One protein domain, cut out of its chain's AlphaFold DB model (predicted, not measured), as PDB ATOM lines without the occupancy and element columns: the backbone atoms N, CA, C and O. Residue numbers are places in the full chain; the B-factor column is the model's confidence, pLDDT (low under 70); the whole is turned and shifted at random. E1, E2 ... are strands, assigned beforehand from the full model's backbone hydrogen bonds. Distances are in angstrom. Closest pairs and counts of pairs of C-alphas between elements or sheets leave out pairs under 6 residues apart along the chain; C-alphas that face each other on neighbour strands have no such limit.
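AT A GLANCE: This is residues 132 to 258 of the 258 residues of an uncharacterized protein of Chitinophagaceae bacterium (UniProt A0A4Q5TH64). A long, twisted sheet, with E2 and E6 side by side in its middle, parts at one end into two hairpin arms, E2 with E3 and E5 with E6. At the other end E1 borders E2 and E4 borders E6, and the small hairpin of E7 and E8 lies near that end with two long stretches of loop. The printed part has 127 residues, with no named helix and eight strands, E1 to E8 in order along the chain; it is all strand, and the neighbour pairs are antiparallel. It is loose, with a radius of gyration of the C-alphas of 18.4 A, and a rod spanning 67 by 30 by 26 A.

IN THESE COORDINATES: Find C-alpha 137 at (30.432, 3.951, 48.891); there E1 begins, residues 137 to 146, 27.9 A long. E2, residues 149 to 168, is the longest strand by residues and runs 53.8 A, bending by 56 degrees at residue 161. E3, residues 171 to 178, runs 23.0 A. E4, residues 194 to 203, covers 25.8 A and bends by 60 degrees at residue 197. E5, residues 207 to 211, is 13.1 A long. E6, residues 214 to 229, runs 44.9 A from C-alpha 214 at (43.284, -2.970, 60.299). E7, residues 236 to 238, and E8, residues 255 to 257, are 6.7 A each; E8 ends at C-alpha 257, (22.555, 21.949, 35.313).

HOW THE PARTS SIT: Begin at E2, where E1 and E3 lie on one side and E6 on the other side. E1, E2 and E3 form a meander, each strand the antiparallel neighbour of the one before. Look for N 139 and O 155, 2.8 A apart, in the hairpin of E1 and E2, and N 163 and O 175, 2.8 A, in that of E2 and E3. E2 and E6 are antiparallel neighbours, with N 154 and O 223 within hydrogen-bond range at 2.8 A. On the other side of E6 from E2 lie E4, with N 200 and O 224 at 2.8 A, and E5, with N 209 and O 216 at 3.1 A; E5 and E6 are a hairpin. E3 and E5 are apart. In the hairpin of E7 and E8, N 236 and O 257 are 2.9 A apart. The closest C-alphas of E1 and E8, those of Lys 142 and Ile 255, are 7.4 A apart.

THE WHOLE: The C-alphas farthest apart, those of Asp 169 and Thr 233, are 68.3 A apart. The links E3 to E4 and E7 to E8 are long; in them residues 185 to 186 pair with 243 to 244, antiparallel. The printed part has no cut and ends at the chain's last residue, 258. Its mean pLDDT is 88.4, and residues 202 to 205 are under 70.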
ATOM      1  N   PRO A 132      36.053   9.396  51.875       87.94
ATOM      2  CA  PRO A 132      35.864   8.978  53.260       87.94
ATOM      3  C   PRO A 132      36.381   7.559  53.526       87.94
ATOM      4  O   PRO A 132      36.257   6.671  52.679       87.94
ATOM      5  N   ALA A 133      36.910   7.314  54.723       85.62
ATOM      6  CA  ALA A 133      37.384   6.005  55.183       85.62
ATOM      7  C   ALA A 133      36.214   5.055  55.539       85.62
ATOM      8  O   ALA A 133      35.999   4.699  56.696       85.62
ATOM      9  N   VAL A 134      35.413   4.683  54.535       87.44
ATOM     10  CA  VAL A 134      34.265   3.763  54.647       87.44
ATOM     11  C   VAL A 134      34.498   2.472  53.857       87.44
ATOM     12  O   VAL A 134      35.267   2.473  52.898       87.44
ATOM     13  N   ASP A 135      33.820   1.377  54.224       84.44
ATOM     14  CA  ASP A 135      34.025   0.056  53.594       84.44
ATOM     15  C   ASP A 135      33.543   0.025  52.137       84.44
ATOM     16  O   ASP A 135      34.175  -0.573  51.271       84.44
ATOM     17  N   SER A 136      32.423   0.694  51.867       89.06
ATOM     18  CA  SER A 136      31.804   0.810  50.550       89.06
ATOM     19  C   SER A 136      31.165   2.180  50.394       89.06
ATOM     20  O   SER A 136      30.662   2.740  51.369       89.06
ATOM     21  N   GLY A 137      31.106   2.690  49.170       91.81
ATOM     22  CA  GLY A 137      30.432   3.951  48.891       91.81
ATOM     23  C   GLY A 137      30.399   4.264  47.407       91.81
ATOM     24  O   GLY A 137      31.261   3.812  46.657       91.81
ATOM     25  N   ILE A 138      29.388   5.025  47.000       94.19
ATOM     26  CA  ILE A 138      29.234   5.535  45.639       94.19
ATOM     27  C   ILE A 138      29.182   7.056  45.734       94.19
ATOM     28  O   ILE A 138      28.338   7.614  46.443       94.19
ATOM     29  N   TRP A 139      30.068   7.723  45.007       94.44
ATOM     30  CA  TRP A 139      30.137   9.172  44.926       94.44
ATOM     31  C   TRP A 139      29.945   9.585  43.476       94.44
ATOM     32  O   TRP A 139      30.682   9.152  42.597       94.44
ATOM     33  N   ILE A 140      28.929  10.409  43.238       95.44
ATOM     34  CA  ILE A 140      28.604  10.934  41.915       95.44
ATOM     35  C   ILE A 140      28.791  12.445  41.975       95.44
ATOM     36  O   ILE A 140      28.246  13.109  42.859       95.44
ATOM     37  N   ARG A 141      29.589  12.982  41.056       93.50
ATOM     38  CA  ARG A 141      29.975  14.394  41.020       93.50
ATOM     39  C   ARG A 141      29.659  14.982  39.660       93.50
ATOM     40  O   ARG A 141      29.929  14.342  38.646       93.50
ATOM     41  N   LYS A 142      29.172  16.224  39.649       94.50
ATOM     42  CA  LYS A 142      29.206  17.071  38.456       94.50
ATOM     43  C   LYS A 142      30.400  18.011  38.531       94.50
ATOM     44  O   LYS A 142      30.664  18.591  39.582       94.50
ATOM     45  N   VAL A 143      31.085  18.167  37.412       94.69
ATOM     46  CA  VAL A 143      32.190  19.104  37.219       94.69
ATOM     47  C   VAL A 143      31.929  19.827  35.905       94.69
ATOM     48  O   VAL A 143      31.511  19.200  34.934       94.69
ATOM     49  N   LEU A 144      32.163  21.136  35.871       92.94
ATOM     50  CA  LEU A 144      32.088  21.951  34.659       92.94
ATOM     51  C   LEU A 144      33.505  22.443  34.342       92.94
ATOM     52  O   LEU A 144      33.900  23.487  34.858       92.94
ATOM     53  N   PRO A 145      34.315  21.682  33.576       86.94
ATOM     54  CA  PRO A 145      35.665  22.117  33.222       86.94
ATOM     55  C   PRO A 145      35.663  23.423  32.419       86.94
ATOM     56  O   PRO A 145      36.600  24.209  32.510       86.94
ATOM     57  N   THR A 146      34.601  23.649  31.642       86.81
ATOM     58  CA  THR A 146      34.316  24.900  30.934       86.81
ATOM     59  C   THR A 146      32.811  25.166  30.968       86.81
ATOM     60  O   THR A 146      32.028  24.260  31.253       86.81
ATOM     61  N   ASP A 147      32.387  26.366  30.575       88.12
ATOM     62  CA  ASP A 147      30.964  26.733  30.477       88.12
ATOM     63  C   ASP A 147      30.179  25.908  29.438       88.12
ATOM     64  O   ASP A 147      28.952  25.949  29.390       88.12
ATOM     65  N   SER A 148      30.878  25.184  28.563       91.81
ATOM     66  CA  SER A 148      30.288  24.364  27.503       91.81
ATOM     67  C   SER A 148      30.410  22.867  27.748       91.81
ATOM     68  O   SER A 148      29.823  22.092  26.999       91.81
ATOM     69  N   THR A 149      31.200  22.459  28.742       92.75
ATOM     70  CA  THR A 149      31.571  21.061  28.951       92.75
ATOM     71  C   THR A 149      31.064  20.614  30.306       92.75
ATOM     72  O   THR A 149      31.432  21.177  31.335       92.75
ATOM     73  N   LEU A 150      30.274  19.549  30.316       94.50
ATOM     74  CA  LEU A 150      29.890  18.849  31.528       94.50
ATOM     75  C   LEU A 150      30.709  17.573  31.667       94.50
ATOM     76  O   LEU A 150      30.874  16.800  30.727       94.50
ATOM     77  N   CYS A 151      31.155  17.319  32.885       94.31
ATOM     78  CA  CYS A 151      31.767  16.071  33.279       94.31
ATOM     79  C   CYS A 151      30.988  15.467  34.453       94.31
ATOM     80  O   CYS A 151      30.814  16.110  35.490       94.31
ATOM     81  N   ILE A 152      30.551  14.215  34.308       95.25
ATOM     82  CA  ILE A 152      29.995  13.417  35.404       95.25
ATOM     83  C   ILE A 152      31.018  12.364  35.807       95.25
ATOM     84  O   ILE A 152      31.417  11.536  34.990       95.25
ATOM     85  N   ILE A 153      31.430  12.401  37.071       93.31
ATOM     86  CA  ILE A 153      32.388  11.456  37.646       93.31
ATOM     87  C   ILE A 153      31.638  10.540  38.604       93.31
ATOM     88  O   ILE A 153      30.955  11.015  39.512       93.31
ATOM     89  N   VAL A 154      31.781   9.233  38.408       94.06
ATOM     90  CA  VAL A 154      31.257   8.189  39.287       94.06
ATOM     91  C   VAL A 154      32.430   7.430  39.892       94.06
ATOM     92  O   VAL A 154      33.222   6.811  39.186       94.06
ATOM     93  N   GLU A 155      32.522   7.469  41.214       92.44
ATOM     94  CA  GLU A 155      33.531   6.770  42.004       92.44
ATOM     95  C   GLU A 155      32.819   5.730  42.867       92.44
ATOM     96  O   GLU A 155      31.868   6.053  43.582       92.44
ATOM     97  N   HIS A 156      33.266   4.481  42.820       91.44
ATOM     98  CA  HIS A 156      32.668   3.375  43.558       91.44
ATOM     99  C   HIS A 156      33.747   2.626  44.333       91.44
ATOM    100  O   HIS A 156      34.614   1.979  43.750       91.44
ATOM    101  N   ARG A 157      33.683   2.680  45.666       90.50
ATOM    102  CA  ARG A 157      34.498   1.826  46.528       90.50
ATOM    103  C   ARG A 157      33.811   0.477  46.695       90.50
ATOM    104  O   ARG A 157      32.745   0.390  47.305       90.50
ATOM    105  N   ILE A 158      34.466  -0.556  46.187       89.69
ATOM    106  CA  ILE A 158      33.992  -1.933  46.177       89.69
ATOM    107  C   ILE A 158      34.813  -2.715  47.207       89.69
ATOM    108  O   ILE A 158      36.021  -2.880  47.013       89.69
ATOM    109  N   PRO A 159      34.198  -3.215  48.294       89.19
ATOM    110  CA  PRO A 159      34.895  -4.051  49.262       89.19
ATOM    111  C   PRO A 159      35.569  -5.231  48.567       89.19
ATOM    112  O   PRO A 159      34.939  -5.895  47.738       89.19
ATOM    113  N   ALA A 160      36.814  -5.524  48.927       88.75
ATOM    114  CA  ALA A 160      37.564  -6.613  48.321       88.75
ATOM    115  C   ALA A 160      38.249  -7.471  49.384       88.75
ATOM    116  O   ALA A 160      38.526  -7.024  50.497       88.75
ATOM    117  N   LYS A 161      38.495  -8.739  49.057       85.56
ATOM    118  CA  LYS A 161      39.185  -9.678  49.948       85.56
ATOM    119  C   LYS A 161      40.407 -10.247  49.258       85.56
ATOM    120  O   LYS A 161      40.368 -10.573  48.074       85.56
ATOM    121  N   SER A 162      41.473 -10.417  50.035       83.50
ATOM    122  CA  SER A 162      42.635 -11.170  49.567       83.50
ATOM    123  C   SER A 162      42.263 -12.638  49.437       83.50
ATOM    124  O   SER A 162      41.651 -13.228  50.331       83.50
ATOM    125  N   ARG A 163      42.664 -13.231  48.324       85.19
ATOM    126  CA  ARG A 163      42.569 -14.651  48.045       85.19
ATOM    127  C   ARG A 163      43.965 -15.208  47.869       85.19
ATOM    128  O   ARG A 163      44.858 -14.559  47.324       85.19
ATOM    129  N   VAL A 164      44.123 -16.433  48.340       88.25
ATOM    130  CA  VAL A 164      45.352 -17.195  48.216       88.25
ATOM    131  C   VAL A 164      44.999 -18.601  47.763       88.25
ATOM    132  O   VAL A 164      44.016 -19.188  48.217       88.25
ATOM    133  N   THR A 165      45.766 -19.151  46.833       92.31
ATOM    134  CA  THR A 165      45.649 -20.559  46.446       92.31
ATOM    135  C   THR A 165      47.026 -21.114  46.149       92.31
ATOM    136  O   THR A 165      47.812 -20.509  45.417       92.31
ATOM    137  N   LYS A 166      47.314 -22.281  46.725       91.69
ATOM    138  CA  LYS A 166      48.529 -23.040  46.451       91.69
ATOM    139  C   LYS A 166      48.398 -23.672  45.061       91.69
ATOM    140  O   LYS A 166      47.460 -24.422  44.817       91.69
ATOM    141  N   LEU A 167      49.307 -23.333  44.150       90.81
ATOM    142  CA  LEU A 167      49.371 -23.904  42.800       90.81
ATOM    143  C   LEU A 167      50.231 -25.176  42.769       90.81
ATOM    144  O   LEU A 167      49.959 -26.087  41.995       90.81
ATOM    145  N   SER A 168      51.267 -25.235  43.611       89.69
ATOM    146  CA  SER A 168      52.142 -26.397  43.814       89.69
ATOM    147  C   SER A 168      52.900 -26.261  45.138       89.69
ATOM    148  O   SER A 168      52.740 -25.262  45.841       89.69
ATOM    149  N   ASP A 169      53.746 -27.231  45.497       88.56
ATOM    150  CA  ASP A 169      54.527 -27.189  46.744       88.56
ATOM    151  C   ASP A 169      55.392 -25.937  46.910       88.56
ATOM    152  O   ASP A 169      55.508 -25.439  48.025       88.56
ATOM    153  N   ASN A 170      55.860 -25.356  45.801       89.12
ATOM    154  CA  ASN A 170      56.688 -24.148  45.796       89.12
ATOM    155  C   ASN A 170      56.009 -22.949  45.110       89.12
ATOM    156  O   ASN A 170      56.682 -21.986  44.747       89.12
ATOM    157  N   SER A 171      54.692 -22.992  44.878       85.12
ATOM    158  CA  SER A 171      53.988 -21.920  44.171       85.12
ATOM    159  C   SER A 171      52.655 -21.581  44.820       85.12
ATOM    160  O   SER A 171      51.805 -22.444  45.034       85.12
ATOM    161  N   THR A 172      52.460 -20.293  45.094       92.00
ATOM    162  CA  THR A 172      51.219 -19.736  45.629       92.00
ATOM    163  C   THR A 172      50.815 -18.528  44.798       92.00
ATOM    164  O   THR A 172      51.646 -17.679  44.480       92.00
ATOM    165  N   LYS A 173      49.531 -18.450  44.451       87.44
ATOM    166  CA  LYS A 173      48.931 -17.299  43.781       87.44
ATOM    167  C   LYS A 173      48.187 -16.453  44.805       87.44
ATOM    168  O   LYS A 173      47.338 -16.981  45.522       87.44
ATOM    169  N   TYR A 174      48.469 -15.157  44.807       84.81
ATOM    170  CA  TYR A 174      47.742 -14.144  45.566       84.81
ATOM    171  C   TYR A 174      46.971 -13.259  44.590       84.81
ATOM    172  O   TYR A 174      47.496 -12.915  43.531       84.81
ATOM    173  N   TRP A 175      45.728 -12.923  44.913       85.62
ATOM    174  CA  TRP A 175      44.956 -11.929  44.170       85.62
ATOM    175  C   TRP A 175      43.900 -11.295  45.068       85.62
ATOM    176  O   TRP A 175      43.541 -11.850  46.105       85.62
ATOM    177  N   THR A 176      43.389 -10.143  44.655       83.12
ATOM    178  CA  THR A 176      42.296  -9.451  45.336       83.12
ATOM    179  C   THR A 176      41.017  -9.649  44.533       83.12
ATOM    180  O   THR A 176      41.000  -9.475  43.317       83.12
ATOM    181  N   GLU A 177      39.953 -10.087  45.202       84.75
ATOM    182  CA  GLU A 177      38.654 -10.350  44.583       84.75
ATOM    183  C   GLU A 177      37.614  -9.365  45.142       84.75
ATOM    184  O   GLU A 177      37.441  -9.308  46.371       84.75
ATOM    185  N   PRO A 178      36.928  -8.579  44.290       86.31
ATOM    186  CA  PRO A 178      35.843  -7.727  44.746       86.31
ATOM    187  C   PRO A 178      34.675  -8.567  45.250       86.31
ATOM    188  O   PRO A 178      34.381  -9.647  44.743       86.31
ATOM    189  N   ARG A 179      33.922  -8.012  46.197       84.00
ATOM    190  CA  ARG A 179      32.642  -8.584  46.621       84.00
ATOM    191  C   ARG A 179      31.594  -8.563  45.498       84.00
ATOM    192  O   ARG A 179      30.709  -9.409  45.498       84.00
ATOM    193  N   SER A 180      31.683  -7.597  44.584       81.69
ATOM    194  CA  SER A 180      30.855  -7.496  43.380       81.69
ATOM    195  C   SER A 180      31.647  -6.841  42.252       81.69
ATOM    196  O   SER A 180      32.365  -5.877  42.493       81.69
ATOM    197  N   TYR A 181      31.496  -7.337  41.027       78.75
ATOM    198  CA  TYR A 181      32.075  -6.709  39.834       78.75
ATOM    199  C   TYR A 181      31.173  -5.618  39.240       78.75
ATOM    200  O   TYR A 181      31.588  -4.917  38.320       78.75
ATOM    201  N   GLU A 182      29.947  -5.460  39.746       82.50
ATOM    202  CA  GLU A 182      29.015  -4.451  39.248       82.50
ATOM    203  C   GLU A 182      29.451  -3.051  39.691       82.50
ATOM    204  O   GLU A 182      29.450  -2.705  40.878       82.50
ATOM    205  N   THR A 183      29.819  -2.227  38.714       86.06
ATOM    206  CA  THR A 183      30.088  -0.807  38.911       86.06
ATOM    207  C   THR A 183      28.876   0.018  38.508       86.06
ATOM    208  O   THR A 183      28.138  -0.330  37.582       86.06
ATOM    209  N   VAL A 184      28.667   1.121  39.226       90.81
ATOM    210  CA  VAL A 184      27.709   2.138  38.803       90.81
ATOM    211  C   VAL A 184      28.298   2.850  37.597       90.81
ATOM    212  O   VAL A 184      29.416   3.358  37.664       90.81
ATOM    213  N   THR A 185      27.537   2.909  36.514       89.69
ATOM    214  CA  THR A 185      27.929   3.623  35.299       89.69
ATOM    215  C   THR A 185      26.804   4.542  34.860       89.69
ATOM    216  O   THR A 185      25.624   4.225  35.019       89.69
ATOM    217  N   LEU A 186      27.171   5.701  34.321       92.50
ATOM    218  CA  LEU A 186      26.217   6.590  33.677       92.50
ATOM    219  C   LEU A 186      25.935   6.056  32.270       92.50
ATOM    220  O   LEU A 186      26.840   5.947  31.444       92.50
ATOM    221  N   SER A 187      24.677   5.738  31.999       88.88
ATOM    222  CA  SER A 187      24.177   5.502  30.652       88.88
ATOM    223  C   SER A 187      24.112   6.844  29.930       88.88
ATOM    224  O   SER A 187      23.155   7.604  30.065       88.88
ATOM    225  N   ALA A 188      25.188   7.169  29.221       72.25
ATOM    226  CA  ALA A 188      25.394   8.482  28.617       72.25
ATOM    227  C   ALA A 188      24.500   8.763  27.390       72.25
ATOM    228  O   ALA A 188      24.510   9.873  26.860       72.25
ATOM    229  N   SER A 189      23.727   7.780  26.925       73.56
ATOM    230  CA  SER A 189      22.822   7.947  25.790       73.56
ATOM    231  C   SER A 189      21.551   8.706  26.186       73.56
ATOM    232  O   SER A 189      20.832   8.260  27.080       73.56
ATOM    233  N   ASN A 190      21.228   9.765  25.436       78.06
ATOM    234  CA  ASN A 190      19.919  10.439  25.410       78.06
ATOM    235  C   ASN A 190      19.544  11.272  26.651       78.06
ATOM    236  O   ASN A 190      18.389  11.257  27.073       78.06
ATOM    237  N   ILE A 191      20.483  12.040  27.207       92.38
ATOM    238  CA  ILE A 191      20.137  13.108  28.158       92.38
ATOM    239  C   ILE A 191      19.824  14.377  27.350       92.38
ATOM    240  O   ILE A 191      20.709  14.895  26.670       92.38
ATOM    241  N   ASP A 192      18.579  14.866  27.399       92.38
ATOM    242  CA  ASP A 192      18.178  16.080  26.662       92.38
ATOM    243  C   ASP A 192      19.071  17.276  27.034       92.38
ATOM    244  O   ASP A 192      19.412  17.477  28.200       92.38
ATOM    245  N   GLY A 193      19.469  18.058  26.031       92.81
ATOM    246  CA  GLY A 193      20.392  19.188  26.180       92.81
ATOM    247  C   GLY A 193      21.880  18.824  26.279       92.81
ATOM    248  O   GLY A 193      22.711  19.735  26.287       92.81
ATOM    249  N   LEU A 194      22.241  17.533  26.288       94.56
ATOM    250  CA  LEU A 194      23.631  17.067  26.294       94.56
ATOM    251  C   LEU A 194      23.975  16.240  25.053       94.56
ATOM    252  O   LEU A 194      23.229  15.354  24.638       94.56
ATOM    253  N   LEU A 195      25.172  16.468  24.516       93.69
ATOM    254  CA  LEU A 195      25.799  15.611  23.514       93.69
ATOM    255  C   LEU A 195      26.955  14.846  24.162       93.69
ATOM    256  O   LEU A 195      27.932  15.443  24.610       93.69
ATOM    257  N   HIS A 196      26.851  13.519  24.228       93.06
ATOM    258  CA  HIS A 196      27.921  12.672  24.758       93.06
ATOM    259  C   HIS A 196      29.156  12.718  23.855       93.06
ATOM    260  O   HIS A 196      29.048  12.574  22.639       93.06
ATOM    261  N   ARG A 197      30.333  12.902  24.464       87.50
ATOM    262  CA  ARG A 197      31.624  12.861  23.766       87.50
ATOM    263  C   ARG A 197      32.330  11.535  23.975       87.50
ATOM    264  O   ARG A 197      32.687  10.848  23.026       87.50
ATOM    265  N   THR A 198      32.607  11.219  25.234       87.25
ATOM    266  CA  THR A 198      33.417  10.062  25.601       87.25
ATOM    267  C   THR A 198      33.154   9.658  27.041       87.25
ATOM    268  O   THR A 198      32.737  10.474  27.869       87.25
ATOM    269  N   THR A 199      33.416   8.391  27.338       84.94
ATOM    270  CA  THR A 199      33.423   7.867  28.697       84.94
ATOM    271  C   THR A 199      34.713   7.098  28.920       84.94
ATOM    272  O   THR A 199      35.007   6.140  28.207       84.94
ATOM    273  N   THR A 200      35.458   7.490  29.947       82.44
ATOM    274  CA  THR A 200      36.650   6.779  30.399       82.44
ATOM    275  C   THR A 200      36.283   5.963  31.624       82.44
ATOM    276  O   THR A 200      35.899   6.520  32.651       82.44
ATOM    277  N   ASN A 201      36.418   4.643  31.527       79.25
ATOM    278  CA  ASN A 201      36.243   3.739  32.656       79.25
ATOM    279  C   ASN A 201      37.610   3.225  33.094       79.25
ATOM    280  O   ASN A 201      38.416   2.812  32.263       79.25
ATOM    281  N   ASN A 202      37.862   3.236  34.395       69.94
ATOM    282  CA  ASN A 202      39.054   2.646  34.973       69.94
ATOM    283  C   ASN A 202      38.679   1.883  36.247       69.94
ATOM    284  O   ASN A 202      37.784   2.279  36.993       69.94
ATOM    285  N   SER A 203      39.362   0.778  36.506       65.88
ATOM    286  CA  SER A 203      39.273   0.064  37.776       65.88
ATOM    287  C   SER A 203      40.685  -0.131  38.292       65.88
ATOM    288  O   SER A 203      41.518  -0.708  37.597       65.88
ATOM    289  N   SER A 204      40.964   0.363  39.492       65.94
ATOM    290  CA  SER A 204      42.288   0.231  40.103       65.94
ATOM    291  C   SER A 204      42.562  -1.191  40.583       65.94
ATOM    292  O   SER A 204      41.634  -1.863  41.029       65.94
ATOM    293  N   GLU A 205      43.835  -1.579  40.626       62.34
ATOM    294  CA  GLU A 205      44.259  -2.939  40.977       62.34
ATOM    295  C   GLU A 205      44.119  -3.277  42.475       62.34
ATOM    296  O   GLU A 205      43.722  -4.396  42.788       62.34
ATOM    297  N   GLU A 206      44.371  -2.340  43.400       71.44
ATOM    298  CA  GLU A 206      44.130  -2.515  44.843       71.44
ATOM    299  C   GLU A 206      44.341  -1.197  45.603       71.44
ATOM    300  O   GLU A 206      45.335  -0.507  45.385       71.44
ATOM    301  N   PHE A 207      43.452  -0.869  46.539       76.25
ATOM    302  CA  PHE A 207      43.675   0.186  47.526       76.25
ATOM    303  C   PHE A 207      43.418  -0.333  48.937       76.25
ATOM    304  O   PHE A 207      42.697  -1.313  49.144       76.25
ATOM    305  N   PHE A 208      43.977   0.364  49.919       79.56
ATOM    306  CA  PHE A 208      43.720   0.113  51.326       79.56
ATOM    307  C   PHE A 208      43.487   1.421  52.073       79.56
ATOM    308  O   PHE A 208      43.888   2.498  51.630       79.56
ATOM    309  N   TYR A 209      42.811   1.316  53.207       78.38
ATOM    310  CA  TYR A 209      42.740   2.379  54.193       78.38
ATOM    311  C   TYR A 209      42.776   1.768  55.592       78.38
ATOM    312  O   TYR A 209      42.390   0.610  55.779       78.38
ATOM    313  N   ASP A 210      43.239   2.548  56.562       79.56
ATOM    314  CA  ASP A 210      43.329   2.099  57.946       79.56
ATOM    315  C   ASP A 210      42.012   2.352  58.671       79.56
ATOM    316  O   ASP A 210      41.502   3.476  58.708       79.56
ATOM    317  N   LYS A 211      41.460   1.298  59.269       79.44
ATOM    318  CA  LYS A 211      40.259   1.363  60.101       79.44
ATOM    319  C   LYS A 211      40.495   0.548  61.356       79.44
ATOM    320  O   LYS A 211      40.673  -0.659  61.284       79.44
ATOM    321  N   ASN A 212      40.502   1.211  62.511       83.56
ATOM    322  CA  ASN A 212      40.718   0.567  63.813       83.56
ATOM    323  C   ASN A 212      42.014  -0.273  63.892       83.56
ATOM    324  O   ASN A 212      42.046  -1.293  64.572       83.56
ATOM    325  N   GLY A 213      43.076   0.145  63.193       80.88
ATOM    326  CA  GLY A 213      44.350  -0.585  63.141       80.88
ATOM    327  C   GLY A 213      44.394  -1.747  62.140       80.88
ATOM    328  O   GLY A 213      45.424  -2.405  62.037       80.88
ATOM    329  N   GLU A 214      43.319  -1.989  61.386       81.88
ATOM    330  CA  GLU A 214      43.284  -2.970  60.299       81.88
ATOM    331  C   GLU A 214      43.400  -2.292  58.927       81.88
ATOM    332  O   GLU A 214      42.752  -1.275  58.664       81.88
ATOM    333  N   HIS A 215      44.178  -2.899  58.023       82.25
ATOM    334  CA  HIS A 215      44.233  -2.510  56.613       82.25
ATOM    335  C   HIS A 215      43.038  -3.101  55.859       82.25
ATOM    336  O   HIS A 215      43.023  -4.285  55.502       82.25
ATOM    337  N   VAL A 216      42.029  -2.276  55.583       83.75
ATOM    338  CA  VAL A 216      40.838  -2.696  54.841       83.75
ATOM    339  C   VAL A 216      41.076  -2.518  53.347       83.75
ATOM    340  O   VAL A 216      41.275  -1.402  52.869       83.75
ATOM    341  N   LYS A 217      41.025  -3.625  52.599       86.88
ATOM    342  CA  LYS A 217      41.229  -3.641  51.145       86.88
ATOM    343  C   LYS A 217      39.952  -3.327  50.375       86.88
ATOM    344  O   LYS A 217      38.866  -3.816  50.697       86.88
ATOM    345  N   PHE A 218      40.099  -2.569  49.297       87.12
ATOM    346  CA  PHE A 218      39.022  -2.275  48.364       87.12
ATOM    347  C   PHE A 218      39.539  -2.124  46.934       87.12
ATOM    348  O   PHE A 218      40.717  -1.865  46.698       87.12
ATOM    349  N   LEU A 219      38.624  -2.257  45.979       88.31
ATOM    350  CA  LEU A 219      38.826  -1.846  44.596       88.31
ATOM    351  C   LEU A 219      38.069  -0.542  44.355       88.31
ATOM    352  O   LEU A 219      36.950  -0.367  44.846       88.31
ATOM    353  N   LEU A 220      38.682   0.388  43.625       86.75
ATOM    354  CA  LEU A 220      38.031   1.615  43.192       86.75
ATOM    355  C   LEU A 220      37.575   1.439  41.743       86.75
ATOM    356  O   LEU A 220      38.394   1.375  40.826       86.75
ATOM    357  N   GLY A 221      36.263   1.347  41.551       87.69
ATOM    358  CA  GLY A 221      35.633   1.529  40.250       87.69
ATOM    359  C   GLY A 221      35.503   3.017  39.953       87.69
ATOM    360  O   GLY A 221      35.098   3.791  40.822       87.69
ATOM    361  N   TYR A 222      35.854   3.419  38.739       86.88
ATOM    362  CA  TYR A 222      35.915   4.818  38.349       86.88
ATOM    363  C   TYR A 222      35.383   5.004  36.925       86.88
ATOM    364  O   TYR A 222      35.778   4.285  36.008       86.88
ATOM    365  N   SER A 223      34.478   5.961  36.728       89.69
ATOM    366  CA  SER A 223      33.924   6.314  35.419       89.69
ATOM    367  C   SER A 223      33.830   7.830  35.282       89.69
ATOM    368  O   SER A 223      33.226   8.490  36.127       89.69
ATOM    369  N   ILE A 224      34.407   8.384  34.218       90.81
ATOM    370  CA  ILE A 224      34.251   9.789  33.838       90.81
ATOM    371  C   ILE A 224      33.505   9.844  32.516       90.81
ATOM    372  O   ILE A 224      33.988   9.306  31.527       90.81
ATOM    373  N   SER A 225      32.369  10.533  32.473       92.81
ATOM    374  CA  SER A 225      31.638  10.800  31.233       92.81
ATOM    375  C   SER A 225      31.667  12.288  30.904       92.81
ATOM    376  O   SER A 225      31.280  13.112  31.734       92.81
ATOM    377  N   PHE A 226      32.109  12.616  29.690       92.62
ATOM    378  CA  PHE A 226      32.180  13.978  29.168       92.62
ATOM    379  C   PHE A 226      31.046  14.248  28.180       92.62
ATOM    380  O   PHE A 226      30.753  13.424  27.306       92.62
ATOM    381  N   PHE A 227      30.461  15.436  28.292       94.44
ATOM    382  CA  PHE A 227      29.365  15.913  27.463       94.44
ATOM    383  C   PHE A 227      29.601  17.355  27.029       94.44
ATOM    384  O   PHE A 227      30.122  18.164  27.799       94.44
ATOM    385  N   ASP A 228      29.133  17.681  25.831       95.31
ATOM    386  CA  ASP A 228      28.864  19.055  25.430       95.31
ATOM    387  C   ASP A 228      27.466  19.474  25.858       95.31
ATOM    388  O   ASP A 228      26.495  18.744  25.650       95.31
ATOM    389  N   ILE A 229      27.361  20.680  26.404       94.75
ATOM    390  CA  ILE A 229      26.084  21.334  26.674       94.75
ATOM    391  C   ILE A 229      25.638  22.019  25.381       94.75
ATOM    392  O   ILE A 229      26.165  23.073  25.010       94.75
ATOM    393  N   ILE A 230      24.680  21.398  24.690       94.69
ATOM    394  CA  ILE A 230      24.189  21.860  23.382       94.69
ATOM    395  C   ILE A 230      22.999  22.816  23.495       94.69
ATOM    396  O   ILE A 230      22.806  23.641  22.606       94.69
ATOM    397  N   ASP A 231      22.241  22.759  24.592       91.69
ATOM    398  CA  ASP A 231      21.156  23.698  24.885       91.69
ATOM    399  C   ASP A 231      21.361  24.321  26.267       91.69
ATOM    400  O   ASP A 231      21.056  23.721  27.293       91.69
ATOM    401  N   ARG A 232      21.899  25.543  26.279       89.25
ATOM    402  CA  ARG A 232      22.188  26.307  27.505       89.25
ATOM    403  C   ARG A 232      20.992  27.103  28.020       89.25
ATOM    404  O   ARG A 232      21.115  27.822  29.001       89.25
ATOM    405  N   THR A 233      19.865  27.058  27.317       91.94
ATOM    406  CA  THR A 233      18.644  27.762  27.733       91.94
ATOM    407  C   THR A 233      17.738  26.873  28.574       91.94
ATOM    408  O   THR A 233      16.837  27.366  29.254       91.94
ATOM    409  N   LYS A 234      17.981  25.560  28.539       91.94
ATOM    410  CA  LYS A 234      17.248  24.558  29.297       91.94
ATOM    411  C   LYS A 234      17.958  24.212  30.594       91.94
ATOM    412  O   LYS A 234      19.166  24.007  30.630       91.94
ATOM    413  N   THR A 235      17.159  23.992  31.630       94.94
ATOM    414  CA  THR A 235      17.605  23.238  32.797       94.94
ATOM    415  C   THR A 235      17.719  21.761  32.426       94.94
ATOM    416  O   THR A 235      16.719  21.110  32.121       94.94
ATOM    417  N   ILE A 236      18.934  21.226  32.468       95.25
ATOM    418  CA  ILE A 236      19.218  19.816  32.193       95.25
ATOM    419  C   ILE A 236      19.188  19.052  33.516       95.25
ATOM    420  O   ILE A 236      19.880  19.413  34.472       95.25
ATOM    421  N   THR A 237      18.417  17.965  33.561       95.31
ATOM    422  CA  THR A 237      18.247  17.150  34.771       95.31
ATOM    423  C   THR A 237      18.710  15.720  34.526       95.31
ATOM    424  O   THR A 237      18.093  14.970  33.770       95.31
ATOM    425  N   ILE A 238      19.765  15.305  35.227       95.50
ATOM    426  CA  ILE A 238      20.217  13.913  35.244       95.50
ATOM    427  C   ILE A 238      19.608  13.228  36.463       95.50
ATOM    428  O   ILE A 238      20.019  13.449  37.604       95.50
ATOM    429  N   THR A 239      18.622  12.381  36.197       95.19
ATOM    430  CA  THR A 239      17.927  11.579  37.203       95.19
ATOM    431  C   THR A 239      18.595  10.224  37.430       95.19
ATOM    432  O   THR A 239      19.461   9.781  36.667       95.19
ATOM    433  N   ARG A 240      18.115   9.518  38.456       94.94
ATOM    434  CA  ARG A 240      18.495   8.141  38.793       94.94
ATOM    435  C   ARG A 240      18.441   7.176  37.600       94.94
ATOM    436  O   ARG A 240      19.255   6.262  37.529       94.94
ATOM    437  N   GLN A 241      17.479   7.356  36.695       93.81
ATOM    438  CA  GLN A 241      17.232   6.437  35.575       93.81
ATOM    439  C   GLN A 241      18.381   6.408  34.563       93.81
ATOM    440  O   GLN A 241      18.535   5.425  33.845       93.81
ATOM    441  N   HIS A 242      19.219   7.445  34.542       95.00
ATOM    442  CA  HIS A 242      20.403   7.476  33.692       95.00
ATOM    443  C   HIS A 242      21.552   6.621  34.236       95.00
ATOM    444  O   HIS A 242      22.551   6.463  33.549       95.00
ATOM    445  N   PHE A 243      21.457   6.062  35.445       94.25
ATOM    446  CA  PHE A 243      22.518   5.241  36.028       94.25
ATOM    447  C   PHE A 243      22.146   3.762  36.019       94.25
ATOM    448  O   PHE A 243      21.085   3.361  36.497       94.25
ATOM    449  N   THR A 244      23.067   2.930  35.545       92.00
ATOM    450  CA  THR A 244      22.976   1.472  35.648       92.00
ATOM    451  C   THR A 244      23.666   0.987  36.919       92.00
ATOM    452  O   THR A 244      24.650   1.576  37.366       92.00
ATOM    453  N   ASN A 245      23.135  -0.086  37.514       92.06
ATOM    454  CA  ASN A 245      23.626  -0.714  38.751       92.06
ATOM    455  C   ASN A 245      23.657   0.197  39.991       92.06
ATOM    456  O   ASN A 245      24.292  -0.131  40.992       92.06
ATOM    457  N   LEU A 246      22.961   1.338  39.968       93.12
ATOM    458  CA  LEU A 246      22.832   2.190  41.146       93.12
ATOM    459  C   LEU A 246      21.933   1.491  42.192       93.12
ATOM    460  O   LEU A 246      20.762   1.233  41.891       93.12
ATOM    461  N   PRO A 247      22.413   1.207  43.424       91.94
ATOM    462  CA  PRO A 247      21.657   0.439  44.418       91.94
ATOM    463  C   PRO A 247      20.328   1.098  44.769       91.94
ATOM    464  O   PRO A 247      20.302   2.305  45.001       91.94
ATOM    465  N   ALA A 248      19.227   0.341  44.824       91.25
ATOM    466  CA  ALA A 248      17.870   0.873  45.032       91.25
ATOM    467  C   ALA A 248      17.748   1.797  46.261       91.25
ATOM    468  O   ALA A 248      17.057   2.809  46.213       91.25
ATOM    469  N   ASN A 249      18.477   1.481  47.330       91.38
ATOM    470  CA  ASN A 249      18.529   2.243  48.577       91.38
ATOM    471  C   ASN A 249      19.507   3.435  48.559       91.38
ATOM    472  O   ASN A 249      19.626   4.137  49.562       91.38
ATOM    473  N   TYR A 250      20.230   3.668  47.464       93.31
ATOM    474  CA  TYR A 250      21.096   4.832  47.325       93.31
ATOM    475  C   TYR A 250      20.249   6.106  47.256       93.31
ATOM    476  O   TYR A 250      19.423   6.252  46.350       93.31
ATOM    477  N   ALA A 251      20.484   7.028  48.191       93.56
ATOM    478  CA  ALA A 251      19.821   8.326  48.271       93.56
ATOM    479  C   ALA A 251      20.328   9.278  47.170       93.56
ATOM    480  O   ALA A 251      21.080  10.217  47.429       93.56
ATOM    481  N   PHE A 252      19.938   9.000  45.925       95.44
ATOM    482  CA  PHE A 252      20.286   9.818  44.769       95.44
ATOM    483  C   PHE A 252      19.536  11.152  44.810       95.44
ATOM    484  O   PHE A 252      18.324  11.179  45.019       95.44
ATOM    485  N   LYS A 253      20.261  12.244  44.572       95.75
ATOM    486  CA  LYS A 253      19.679  13.558  44.305       95.75
ATOM    487  C   LYS A 253      19.905  13.878  42.840       95.75
ATOM    488  O   LYS A 253      21.031  13.730  42.366       95.75
ATOM    489  N   ASP A 254      18.853  14.325  42.166       95.38
ATOM    490  CA  ASP A 254      18.942  14.712  40.764       95.38
ATOM    491  C   ASP A 254      20.019  15.777  40.560       95.38
ATOM    492  O   ASP A 254      20.170  16.720  41.345       95.38
ATOM    493  N   ILE A 255      20.801  15.597  39.500       95.88
ATOM    494  CA  ILE A 255      21.870  16.515  39.140       95.88
ATOM    495  C   ILE A 255      21.274  17.524  38.169       95.88
ATOM    496  O   ILE A 255      20.944  17.186  37.035       95.88
ATOM    497  N   ILE A 256      21.149  18.759  38.639       94.94
ATOM    498  CA  ILE A 256      20.574  19.868  37.879       94.94
ATOM    499  C   ILE A 256      21.709  20.727  37.315       94.94
ATOM    500  O   ILE A 256      22.625  21.106  38.058       94.94
ATOM    501  N   ILE A 257      21.659  21.026  36.020       93.62
ATOM    502  CA  ILE A 257      22.555  21.949  35.313       93.62
ATOM    503  C   ILE A 257      21.679  23.078  34.768       93.62
ATOM    504  O   ILE A 257      20.667  22.807  34.125       93.62
ATOM    505  N   ASN A 258      22.056  24.314  35.087       87.44
ATOM    506  CA  ASN A 258      21.351  25.528  34.679       87.44
ATOM    507  C   ASN A 258      22.145  26.261  33.607       87.44
ATOM    508  O   ASN A 258      23.390  26.114  33.630       87.44
TER     509      ASN A 258